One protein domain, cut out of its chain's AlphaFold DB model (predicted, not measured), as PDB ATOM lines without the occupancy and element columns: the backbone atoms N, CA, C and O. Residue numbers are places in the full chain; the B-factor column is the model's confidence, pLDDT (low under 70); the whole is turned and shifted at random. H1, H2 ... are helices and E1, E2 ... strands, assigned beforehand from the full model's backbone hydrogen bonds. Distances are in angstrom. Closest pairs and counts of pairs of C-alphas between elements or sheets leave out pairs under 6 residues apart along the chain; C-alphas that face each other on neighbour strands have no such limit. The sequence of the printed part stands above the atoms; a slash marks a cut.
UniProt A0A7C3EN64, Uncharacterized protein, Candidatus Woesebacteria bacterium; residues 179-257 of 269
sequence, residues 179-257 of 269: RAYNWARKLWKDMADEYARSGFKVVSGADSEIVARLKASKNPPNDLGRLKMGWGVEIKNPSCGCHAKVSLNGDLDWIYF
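What this domain is: This is residues 179 to 257 of the 269 residues of an uncharacterized protein of Candidatus Woesebacteria bacterium (UniProt A0A7C3EN64). A small three-stranded sheet, E1 to E3, makes one end of an elongated domain, and two short helices, H2 and H3, make the other. The long helix H1 runs lengthwise beside H3 and on toward E1. The 79 printed residues hold three named helices, then three strands, in the order H1 H2 H3 E1 E2 E3; the sheet, in order E1 E2 E3, is all antiparallel, and the class is mixed, helices and strands. The whole is compact, with a radius of gyration of the C-alphas of 12.4 A and spans of 38 by 23 by 20 A.

Where its parts are: E1 is residues 233 to 236, 9.9 A; E2 is 243 to 246, 10.0 A; E3 is 252 to 256, 11.3 A, ending at C-alpha 256 (14.794, 7.592, -27.997). H1, residues 179 to 197, begins at C-alpha 179 (4.791, 35.248, -50.069) and is 27.5 A long. H2 is residues 209 to 215, 9.9 A, and H3 is 220 to 227, 10.6 A.

How they stand to each other: The strands form a meander, each the antiparallel neighbour of the one before, with hairpins E1 and E2, E2 and E3. N 235 and O 244 are 2.8 A apart, and N 245 and O 253 2.7 A, both within hydrogen-bond range. Residues 201 to 202 pair antiparallel with 235 to 236 of E1. H1 only just is on the sheet, with 5 pairs of C-alphas within 10 A; it only grazes it with residues 192 to 196. With residues 184 to 191 alone H1 touches H3, the same way at a shallow tilt of 11 degrees; the closest C-alphas, of Ala 184 and Leu 224, are 6.4 A apart. H2 and H3 are close but not clearly touching, with the C-alphas of Leu 214 and Asp 223 closest at 7.4 A. In H1, H2 and H3 every O i to N i+4 pair is within hydrogen-bond range.

The domain as a whole: The C-alphas of Arg 179 and Phe 257, the two farthest apart, are 38.4 A apart. The printed part has no cut; the link from H1 to H2 is long. Mean pLDDT of the printed part is 71.7, with 32 residues under 70, among them 203 to 209 and 217 to 232.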
ATOM      1  N   ARG A 179       5.641  36.327 -49.534       55.50
ATOM      2  CA  ARG A 179       4.791  35.248 -50.069       55.50
ATOM      3  C   ARG A 179       5.349  33.855 -49.764       55.50
ATOM      4  O   ARG A 179       4.598  32.996 -49.313       55.50
ATOM      5  N   ALA A 180       6.650  33.640 -49.978       58.44
ATOM      6  CA  ALA A 180       7.298  32.355 -49.697       58.44
ATOM      7  C   ALA A 180       7.326  32.067 -48.190       58.44
ATOM      8  O   ALA A 180       6.989  30.959 -47.779       58.44
ATOM      9  N   TYR A 181       7.611  33.091 -47.381       70.25
ATOM     10  CA  TYR A 181       7.549  33.030 -45.924       70.25
ATOM     11  C   TYR A 181       6.166  32.591 -45.428       70.25
ATOM     12  O   TYR A 181       6.045  31.623 -44.675       70.25
ATOM     13  N   ASN A 182       5.100  33.262 -45.881       65.50
ATOM     14  CA  ASN A 182       3.734  32.935 -45.469       65.50
ATOM     15  C   ASN A 182       3.327  31.522 -45.902       65.50
ATOM     16  O   ASN A 182       2.622  30.830 -45.166       65.50
ATOM     17  N   TRP A 183       3.787  31.080 -47.073       62.78
ATOM     18  CA  TRP A 183       3.484  29.748 -47.577       62.78
ATOM     19  C   TRP A 183       4.200  28.650 -46.785       62.78
ATOM     20  O   TRP A 183       3.538  27.726 -46.314       62.78
ATOM     21  N   ALA A 184       5.511  28.785 -46.557       69.06
ATOM     22  CA  ALA A 184       6.282  27.872 -45.714       69.06
ATOM     23  C   ALA A 184       5.681  27.774 -44.303       69.06
ATOM     24  O   ALA A 184       5.481  26.681 -43.779       69.06
ATOM     25  N   ARG A 185       5.310  28.922 -43.720       75.19
ATOM     26  CA  ARG A 185       4.693  28.995 -42.392       75.19
ATOM     27  C   ARG A 185       3.349  28.270 -42.319       75.19
ATOM     28  O   ARG A 185       3.089  27.592 -41.328       75.19
ATOM     29  N   LYS A 186       2.493  28.413 -43.338       72.38
ATOM     30  CA  LYS A 186       1.201  27.713 -43.392       72.38
ATOM     31  C   LYS A 186       1.397  26.197 -43.458       72.38
ATOM     32  O   LYS A 186       0.814  25.482 -42.659       72.38
ATOM     33  N   LEU A 187       2.265  25.732 -44.354       72.25
ATOM     34  CA  LEU A 187       2.545  24.303 -44.526       72.25
ATOM     35  C   LEU A 187       3.123  23.660 -43.263       72.25
ATOM     36  O   LEU A 187       2.742  22.550 -42.909       72.25
ATOM     37  N   TRP A 188       4.000  24.378 -42.560       76.12
ATOM     38  CA  TRP A 188       4.528  23.926 -41.276       76.12
ATOM     39  C   TRP A 188       3.410  23.714 -40.258       76.12
ATOM     40  O   TRP A 188       3.374  22.694 -39.575       76.12
ATOM     41  N   LYS A 189       2.499  24.687 -40.158       77.75
ATOM     42  CA  LYS A 189       1.368  24.620 -39.238       77.75
ATOM     43  C   LYS A 189       0.487  23.407 -39.542       77.75
ATOM     44  O   LYS A 189       0.211  22.636 -38.632       77.75
ATOM     45  N   ASP A 190       0.125  23.215 -40.808       76.38
ATOM     46  CA  ASP A 190      -0.742  22.113 -41.233       76.38
ATOM     47  C   ASP A 190      -0.132  20.740 -40.863       76.38
ATOM     48  O   ASP A 190      -0.824  19.876 -40.326       76.38
ATOM     49  N   MET A 191       1.182  20.572 -41.061       76.94
ATOM     50  CA  MET A 191       1.927  19.367 -40.670       76.94
ATOM     51  C   MET A 191       1.985  19.181 -39.143       76.94
ATOM     52  O   MET A 191       1.807  18.074 -38.639       76.94
ATOM     53  N   ALA A 192       2.230  20.251 -38.384       77.69
ATOM     54  CA  ALA A 192       2.250  20.179 -36.923       77.69
ATOM     55  C   ALA A 192       0.881  19.775 -36.353       77.69
ATOM     56  O   ALA A 192       0.822  18.952 -35.441       77.69
ATOM     57  N   ASP A 193      -0.201  20.299 -36.928       80.38
ATOM     58  CA  ASP A 193      -1.575  19.965 -36.550       80.38
ATOM     59  C   ASP A 193      -1.932  18.503 -36.898       80.38
ATOM     60  O   ASP A 193      -2.773  17.885 -36.243       80.38
ATOM     61  N   GLU A 194      -1.311  17.917 -37.923       79.62
ATOM     62  CA  GLU A 194      -1.445  16.495 -38.260       79.62
ATOM     63  C   GLU A 194      -0.756  15.590 -37.232       79.62
ATOM     64  O   GLU A 194      -1.409  14.729 -36.644       79.62
ATOM     65  N   TYR A 195       0.520  15.835 -36.924       76.56
ATOM     66  CA  TYR A 195       1.234  15.053 -35.907       76.56
ATOM     67  C   TYR A 195       0.639  15.217 -34.505       76.56
ATOM     68  O   TYR A 195       0.580  14.245 -33.749       76.56
ATOM     69  N   ALA A 196       0.136  16.412 -34.179       79.06
ATOM     70  CA  ALA A 196      -0.578  16.663 -32.931       79.06
ATOM     71  C   ALA A 196      -1.840  15.800 -32.805       79.06
ATOM     72  O   ALA A 196      -2.086  15.237 -31.739       79.06
ATOM     73  N   ARG A 197      -2.608  15.632 -33.892       82.75
ATOM     74  CA  ARG A 197      -3.766  14.719 -33.920       82.75
ATOM     75  C   ARG A 197      -3.366  13.259 -33.714       82.75
ATOM     76  O   ARG A 197      -4.134  12.513 -33.117       82.75
ATOM     77  N   SER A 198      -2.159  12.876 -34.127       76.25
ATOM     78  CA  SER A 198      -1.581  11.552 -33.860       76.25
ATOM     79  C   SER A 198      -0.904  11.432 -32.485       76.25
ATOM     80  O   SER A 198      -0.262  10.423 -32.209       76.25
ATOM     81  N   GLY A 199      -1.036  12.435 -31.608       75.81
ATOM     82  CA  GLY A 199      -0.516  12.401 -30.236       75.81
ATOM     83  C   GLY A 199       0.953  12.814 -30.088       75.81
ATOM     84  O   GLY A 199       1.533  12.631 -29.017       75.81
ATOM     85  N   PHE A 200       1.567  13.384 -31.126       74.94
ATOM     86  CA  PHE A 200       2.969  13.805 -31.122       74.94
ATOM     87  C   PHE A 200       3.112  15.328 -31.110       74.94
ATOM     88  O   PHE A 200       2.340  16.057 -31.724       74.94
ATOM     89  N   LYS A 201       4.157  15.832 -30.452       76.56
ATOM     90  CA  LYS A 201       4.540  17.243 -30.509       76.56
ATOM     91  C   LYS A 201       5.708  17.415 -31.475       76.56
ATOM     92  O   LYS A 201       6.758  16.812 -31.266       76.56
ATOM     93  N   VAL A 202       5.558  18.274 -32.483       71.88
ATOM     94  CA  VAL A 202       6.682  18.680 -33.345       71.88
ATOM     95  C   VAL A 202       7.645  19.545 -32.529       71.88
ATOM     96  O   VAL A 202       7.264  20.591 -31.995       71.88
ATOM     97  N   VAL A 203       8.892  19.099 -32.408       65.88
ATOM     98  CA  VAL A 203       9.964  19.790 -31.692       65.88
ATOM     99  C   VAL A 203      10.785  20.548 -32.725       65.88
ATOM    100  O   VAL A 203      11.715  20.021 -33.322       65.88
ATOM    101  N   SER A 204      10.428  21.803 -32.980       63.59
ATOM    102  CA  SER A 204      11.219  22.644 -33.876       63.59
ATOM    103  C   SER A 204      11.548  23.989 -33.252       63.59
ATOM    104  O   SER A 204      10.660  24.813 -33.032       63.59
ATOM    105  N   GLY A 205      12.838  24.198 -32.992       58.34
ATOM    106  CA  GLY A 205      13.421  25.476 -32.586       58.34
ATOM    107  C   GLY A 205      14.082  26.233 -33.744       58.34
ATOM    108  O   GLY A 205      14.088  25.777 -34.894       58.34
ATOM    109  N   ALA A 206      14.682  27.384 -33.414       56.16
ATOM    110  CA  ALA A 206      15.442  28.241 -34.333       56.16
ATOM    111  C   ALA A 206      16.658  27.539 -34.980       56.16
ATOM    112  O   ALA A 206      17.086  27.955 -36.061       56.16
ATOM    113  N   ASP A 207      17.130  26.450 -34.362       58.25
ATOM    114  CA  ASP A 207      18.306  25.665 -34.762       58.25
ATOM    115  C   ASP A 207      17.960  24.310 -35.402       58.25
ATOM    116  O   ASP A 207      18.823  23.454 -35.576       58.25
ATOM    117  N   SER A 208      16.693  24.082 -35.765       69.00
ATOM    118  CA  SER A 208      16.310  22.838 -36.445       69.00
ATOM    119  C   SER A 208      16.943  22.732 -37.839       69.00
ATOM    120  O   SER A 208      17.062  23.720 -38.573       69.00
ATOM    121  N   GLU A 209      17.287  21.506 -38.250       67.62
ATOM    122  CA  GLU A 209      17.836  21.216 -39.586       67.62
ATOM    123  C   GLU A 209      16.920  21.746 -40.707       67.62
ATOM    124  O   GLU A 209      17.370  22.222 -41.749       67.62
ATOM    125  N   ILE A 210      15.614  21.749 -40.450       70.38
ATOM    126  CA  ILE A 210      14.575  22.296 -41.320       70.38
ATOM    127  C   ILE A 210      14.757  23.799 -41.550       70.38
ATOM    128  O   ILE A 210      14.717  24.266 -42.690       70.38
ATOM    129  N   VAL A 211      14.978  24.572 -40.483       75.31
ATOM    130  CA  VAL A 211      15.208  26.020 -40.577       75.31
ATOM    131  C   VAL A 211      16.486  26.298 -41.361       75.31
ATOM    132  O   VAL A 211      16.487  27.174 -42.226       75.31
ATOM    133  N   ALA A 212      17.551  25.526 -41.128       74.19
ATOM    134  CA  ALA A 212      18.784  25.631 -41.904       74.19
ATOM    135  C   ALA A 212      18.545  25.344 -43.398       74.19
ATOM    136  O   ALA A 212      19.012  26.098 -44.256       74.19
ATOM    137  N   ARG A 213      17.759  24.310 -43.725       73.12
ATOM    138  CA  ARG A 213      17.412  23.961 -45.111       73.12
ATOM    139  C   ARG A 213      16.550  25.023 -45.792       73.12
ATOM    140  O   ARG A 213      16.817  25.349 -46.943       73.12
ATOM    141  N   LEU A 214      15.573  25.617 -45.103       76.75
ATOM    142  CA  LEU A 214      14.760  26.710 -45.657       76.75
ATOM    143  C   LEU A 214      15.545  28.017 -45.807       76.75
ATOM    144  O   LEU A 214      15.306  28.757 -46.760       76.75
ATOM    145  N   LYS A 215      16.493  28.300 -44.902       82.44
ATOM    146  CA  LYS A 215      17.415  29.446 -45.010       82.44
ATOM    147  C   LYS A 215      18.395  29.308 -46.178       82.44
ATOM    148  O   LYS A 215      18.903  30.310 -46.672       82.44
ATOM    149  N   ALA A 216      18.642  28.077 -46.618       78.56
ATOM    150  CA  ALA A 216      19.595  27.731 -47.660       78.56
ATOM    151  C   ALA A 216      18.956  26.914 -48.802       78.56
ATOM    152  O   ALA A 216      19.612  26.040 -49.377       78.56
ATOM    153  N   SER A 217      17.685  27.176 -49.125       68.50
ATOM    154  CA  SER A 217      16.923  26.396 -50.104       68.50
ATOM    155  C   SER A 217      17.511  26.573 -51.491       68.50
ATOM    156  O   SER A 217      17.638  27.689 -51.977       68.50
ATOM    157  N   LYS A 218      17.860  25.474 -52.152       62.38
ATOM    158  CA  LYS A 218      18.292  25.518 -53.552       62.38
ATOM    159  C   LYS A 218      17.121  25.271 -54.499       62.38
ATOM    160  O   LYS A 218      17.174  25.675 -55.645       62.38
ATOM    161  N   ASN A 219      16.044  24.623 -54.062       65.62
ATOM    162  CA  ASN A 219      14.906  24.333 -54.932       65.62
ATOM    163  C   ASN A 219      13.590  24.599 -54.192       65.62
ATOM    164  O   ASN A 219      12.977  23.660 -53.686       65.62
ATOM    165  N   PRO A 220      13.137  25.864 -54.138       59.56
ATOM    166  CA  PRO A 220      12.018  26.269 -53.292       59.56
ATOM    167  C   PRO A 220      10.724  25.495 -53.527       59.56
ATOM    168  O   PRO A 220      10.125  25.076 -52.542       59.56
ATOM    169  N   PRO A 221      10.284  25.231 -54.775       54.06
ATOM    170  CA  PRO A 221       9.085  24.426 -54.997       54.06
ATOM    171  C   PRO A 221       9.206  23.003 -54.438       54.06
ATOM    172  O   PRO A 221       8.251  22.492 -53.861       54.06
ATOM    173  N   ASN A 222      10.377  22.375 -54.575       59.91
ATOM    174  CA  ASN A 222      10.612  21.019 -54.080       59.91
ATOM    175  C   ASN A 222      10.804  20.979 -52.558       59.91
ATOM    176  O   ASN A 222      10.246  20.112 -51.899       59.91
ATOM    177  N   ASP A 223      11.551  21.927 -51.988       64.75
ATOM    178  CA  ASP A 223      11.762  22.033 -50.541       64.75
ATOM    179  C   ASP A 223      10.435  22.344 -49.816       64.75
ATOM    180  O   ASP A 223      10.140  21.754 -48.779       64.75
ATOM    181  N   LEU A 224       9.567  23.173 -50.415       63.69
ATOM    182  CA  LEU A 224       8.192  23.392 -49.942       63.69
ATOM    183  C   LEU A 224       7.277  22.180 -50.181       63.69
ATOM    184  O   LEU A 224       6.418  21.888 -49.352       63.69
ATOM    185  N   GLY A 225       7.433  21.465 -51.299       60.47
ATOM    186  CA  GLY A 225       6.688  20.233 -51.575       60.47
ATOM    187  C   GLY A 225       7.012  19.118 -50.578       60.47
ATOM    188  O   GLY A 225       6.120  18.412 -50.128       60.47
ATOM    189  N   ARG A 226       8.274  19.017 -50.162       61.47
ATOM    190  CA  ARG A 226       8.766  18.071 -49.152       61.47
ATOM    191  C   ARG A 226       8.273  18.361 -47.741       61.47
ATOM    192  O   ARG A 226       8.022  17.428 -46.988       61.47
ATOM    193  N   LEU A 227       8.056  19.630 -47.403       66.31
ATOM    194  CA  LEU A 227       7.409  20.017 -46.147       66.31
ATOM    195  C   LEU A 227       6.001  19.401 -46.016       66.31
ATOM    196  O   LEU A 227       5.617  19.005 -44.925       66.31
ATOM    197  N   LYS A 228       5.264  19.242 -47.128       61.97
ATOM    198  CA  LYS A 228       3.951  18.565 -47.145       61.97
ATOM    199  C   LYS A 228       4.025  17.050 -46.961       61.97
ATOM    200  O   LYS A 228       3.034  16.454 -46.577       61.97
ATOM    201  N   MET A 229       5.164  16.441 -47.281       59.50
ATOM    202  CA  MET A 229       5.381  14.994 -47.168       59.50
ATOM    203  C   MET A 229       5.991  14.605 -45.810       59.50
ATOM    204  O   MET A 229       6.393  13.464 -45.633       59.50
ATOM    205  N   GLY A 230       6.061  15.545 -44.855       59.97
ATOM    206  CA  GLY A 230       6.529  15.270 -43.496       59.97
ATOM    207  C   GLY A 230       8.048  15.293 -43.335       59.97
ATOM    208  O   GLY A 230       8.587  14.417 -42.675       59.97
ATOM    209  N   TRP A 231       8.723  16.280 -43.940       66.19
ATOM    210  CA  TRP A 231      10.175  16.525 -43.865       66.19
ATOM    211  C   TRP A 231      10.833  16.092 -42.553       66.19
ATOM    212  O   TRP A 231      10.247  16.368 -41.528       66.19
ATOM    213  N   GLY A 232      12.078  15.590 -42.599       66.62
ATOM    214  CA  GLY A 232      13.131  15.651 -41.558       66.62
ATOM    215  C   GLY A 232      12.812  16.326 -40.209       66.62
ATOM    216  O   GLY A 232      13.502  17.293 -39.898       66.62
ATOM    217  N   VAL A 233      11.794  15.906 -39.444       71.38
ATOM    218  CA  VAL A 233      11.297  16.594 -38.232       71.38
ATOM    219  C   VAL A 233      11.570  15.768 -36.999       71.38
ATOM    220  O   VAL A 233      11.349  14.564 -36.991       71.38
ATOM    221  N   GLU A 234      11.967  16.432 -35.923       81.44
ATOM    222  CA  GLU A 234      11.995  15.822 -34.602       81.44
ATOM    223  C   GLU A 234      10.594  15.883 -33.980       81.44
ATOM    224  O   GLU A 234       9.992  16.954 -33.851       81.44
ATOM    225  N   ILE A 235      10.048  14.723 -33.622       81.19
ATOM    226  CA  ILE A 235       8.749  14.576 -32.968       81.19
ATOM    227  C   ILE A 235       8.929  13.923 -31.605       81.19
ATOM    228  O   ILE A 235       9.632  12.925 -31.466       81.19
ATOM    229  N   LYS A 236       8.267  14.470 -30.586       84.62
ATOM    230  CA  LYS A 236       8.307  13.933 -29.227       84.62
ATOM    231  C   LYS A 236       6.907  13.601 -28.747       84.62
ATOM    232  O   LYS A 236       6.019  14.453 -28.780       84.62
ATOM    233  N   ASN A 237       6.711  12.379 -28.276       82.56
ATOM    234  CA  ASN A 237       5.489  11.993 -27.591       82.56
ATOM    235  C   ASN A 237       5.534  12.554 -26.155       82.56
ATOM    236  O   ASN A 237       6.440  12.203 -25.390       82.56
ATOM    237  N   PRO A 238       4.601  13.437 -25.772       76.31
ATOM    238  CA  PRO A 238       4.600  14.056 -24.451       76.31
ATOM    239  C   PRO A 238       4.281  13.069 -23.316       76.31
ATOM    240  O   PRO A 238       4.674  13.331 -22.184       76.31
ATOM    241  N   SER A 239       3.622  11.944 -23.607       79.31
ATOM    242  CA  SER A 239       3.178  10.962 -22.610       79.31
ATOM    243  C   SER A 239       4.269   9.958 -22.223       79.31
ATOM    244  O   SER A 239       4.397   9.630 -21.051       79.31
ATOM    245  N   CYS A 240       5.068   9.476 -23.186       80.62
ATOM    246  CA  CYS A 240       6.147   8.496 -22.942       80.62
ATOM    247  C   CYS A 240       7.562   9.074 -23.065       80.62
ATOM    248  O   CYS A 240       8.548   8.389 -22.808       80.62
ATOM    249  N   GLY A 241       7.688  10.320 -23.525       80.31
ATOM    250  CA  GLY A 241       8.978  10.943 -23.813       80.31
ATOM    251  C   GLY A 241       9.672  10.420 -25.074       80.31
ATOM    252  O   GLY A 241      10.729  10.950 -25.414       80.31
ATOM    253  N   CYS A 242       9.081   9.442 -25.771       82.75
ATOM    254  CA  CYS A 242       9.592   8.878 -27.018       82.75
ATOM    255  C   CYS A 242       9.898   9.986 -28.034       82.75
ATOM    256  O   CYS A 242       9.098  10.906 -28.204       82.75
ATOM    257  N   HIS A 243      11.042   9.901 -28.702       85.69
ATOM    258  CA  HIS A 243      11.599  10.935 -29.560       85.69
ATOM    259  C   HIS A 243      12.088  10.307 -30.864       85.69
ATOM    260  O   HIS A 243      12.879   9.368 -30.835       85.69
ATOM    261  N   ALA A 244      11.638  10.821 -32.003       82.00
ATOM    262  CA  ALA A 244      12.031  10.324 -33.316       82.00
ATOM    263  C   ALA A 244      12.298  11.466 -34.291       82.00
ATOM    264  O   ALA A 244      11.741  12.552 -34.140       82.00
ATOM    265  N   LYS A 245      13.109  11.188 -35.310       81.88
ATOM    266  CA  LYS A 245      13.218  11.962 -36.543       81.88
ATOM    267  C   LYS A 245      12.335  11.314 -37.597       81.88
ATOM    268  O   LYS A 245      12.423  10.111 -37.807       81.88
ATOM    269  N   VAL A 246      11.515  12.095 -38.281       76.00
ATOM    270  CA  VAL A 246      10.773  11.641 -39.461       76.00
ATOM    271  C   VAL A 246      11.519  12.106 -40.698       76.00
ATOM    272  O   VAL A 246      11.840  13.280 -40.789       76.00
ATOM    273  N   SER A 247      11.822  11.217 -41.637       68.00
ATOM    274  CA  SER A 247      12.525  11.512 -42.882       68.00
ATOM    275  C   SER A 247      11.613  12.208 -43.900       68.00
ATOM    276  O   SER A 247      10.397  12.265 -43.772       68.00
ATOM    277  N   LEU A 248      12.215  12.695 -44.986       60.41
ATOM    278  CA  LEU A 248      11.518  13.270 -46.145       60.41
ATOM    279  C   LEU A 248      10.475  12.360 -46.814       60.41
ATOM    280  O   LEU A 248       9.657  12.872 -47.578       60.41
ATOM    281  N   ASN A 249      10.547  11.053 -46.569       61.84
ATOM    282  CA  ASN A 249       9.639  10.056 -47.128       61.84
ATOM    283  C   ASN A 249       8.650   9.519 -46.077       61.84
ATOM    284  O   ASN A 249       7.899   8.596 -46.378       61.84
ATOM    285  N   GLY A 250       8.657  10.073 -44.858       64.69
ATOM    286  CA  GLY A 250       7.854   9.582 -43.738       64.69
ATOM    287  C   GLY A 250       8.507   8.457 -42.928       64.69
ATOM    288  O   GLY A 250       7.863   7.923 -42.028       64.69
ATOM    289  N   ASP A 251       9.768   8.100 -43.205       73.50
ATOM    290  CA  ASP A 251      10.469   7.059 -42.439       73.50
ATOM    291  C   ASP A 251      10.787   7.555 -41.027       73.50
ATOM    292  O   ASP A 251      11.259   8.677 -40.857       73.50
ATOM    293  N   LEU A 252      10.579   6.723 -40.013       76.12
ATOM    294  CA  LEU A 252      10.868   7.061 -38.619       76.12
ATOM    295  C   LEU A 252      12.235   6.516 -38.197       76.12
ATOM    296  O   LEU A 252      12.488   5.320 -38.303       76.12
ATOM    297  N   ASP A 253      13.073   7.392 -37.654       80.50
ATOM    298  CA  ASP A 253      14.334   7.060 -36.992       80.50
ATOM    299  C   ASP A 253      14.252   7.466 -35.516       80.50
ATOM    300  O   ASP A 253      14.132   8.648 -35.180       80.50
ATOM    301  N   TRP A 254      14.238   6.492 -34.609       81.19
ATOM    302  CA  TRP A 254      14.030   6.750 -33.186       81.19
ATOM    303  C   TRP A 254      15.314   7.259 -32.531       81.19
ATOM    304  O   TRP A 254      16.303   6.544 -32.424       81.19
ATOM    305  N   ILE A 255      15.271   8.488 -32.015       80.94
ATOM    306  CA  ILE A 255      16.335   9.054 -31.174       80.94
ATOM    307  C   ILE A 255      16.273   8.432 -29.775       80.94
ATOM    308  O   ILE A 255      17.293   8.170 -29.145       80.94
ATOM    309  N   TYR A 256      15.059   8.240 -29.269       79.38
ATOM    310  CA  TYR A 256      14.794   7.592 -27.997       79.38
ATOM    311  C   TYR A 256      13.442   6.898 -28.077       79.38
ATOM    312  O   TYR A 256      12.417   7.534 -28.328       79.38
ATOM    313  N   PHE A 257      13.426   5.596 -27.842       81.94
ATOM    314  CA  PHE A 257      12.213   4.798 -27.814       81.94
ATOM    315  C   PHE A 257      12.113   4.127 -26.450       81.94
ATOM    316  O   PHE A 257      13.078   3.540 -25.978       81.94
TER     317      PHE A 257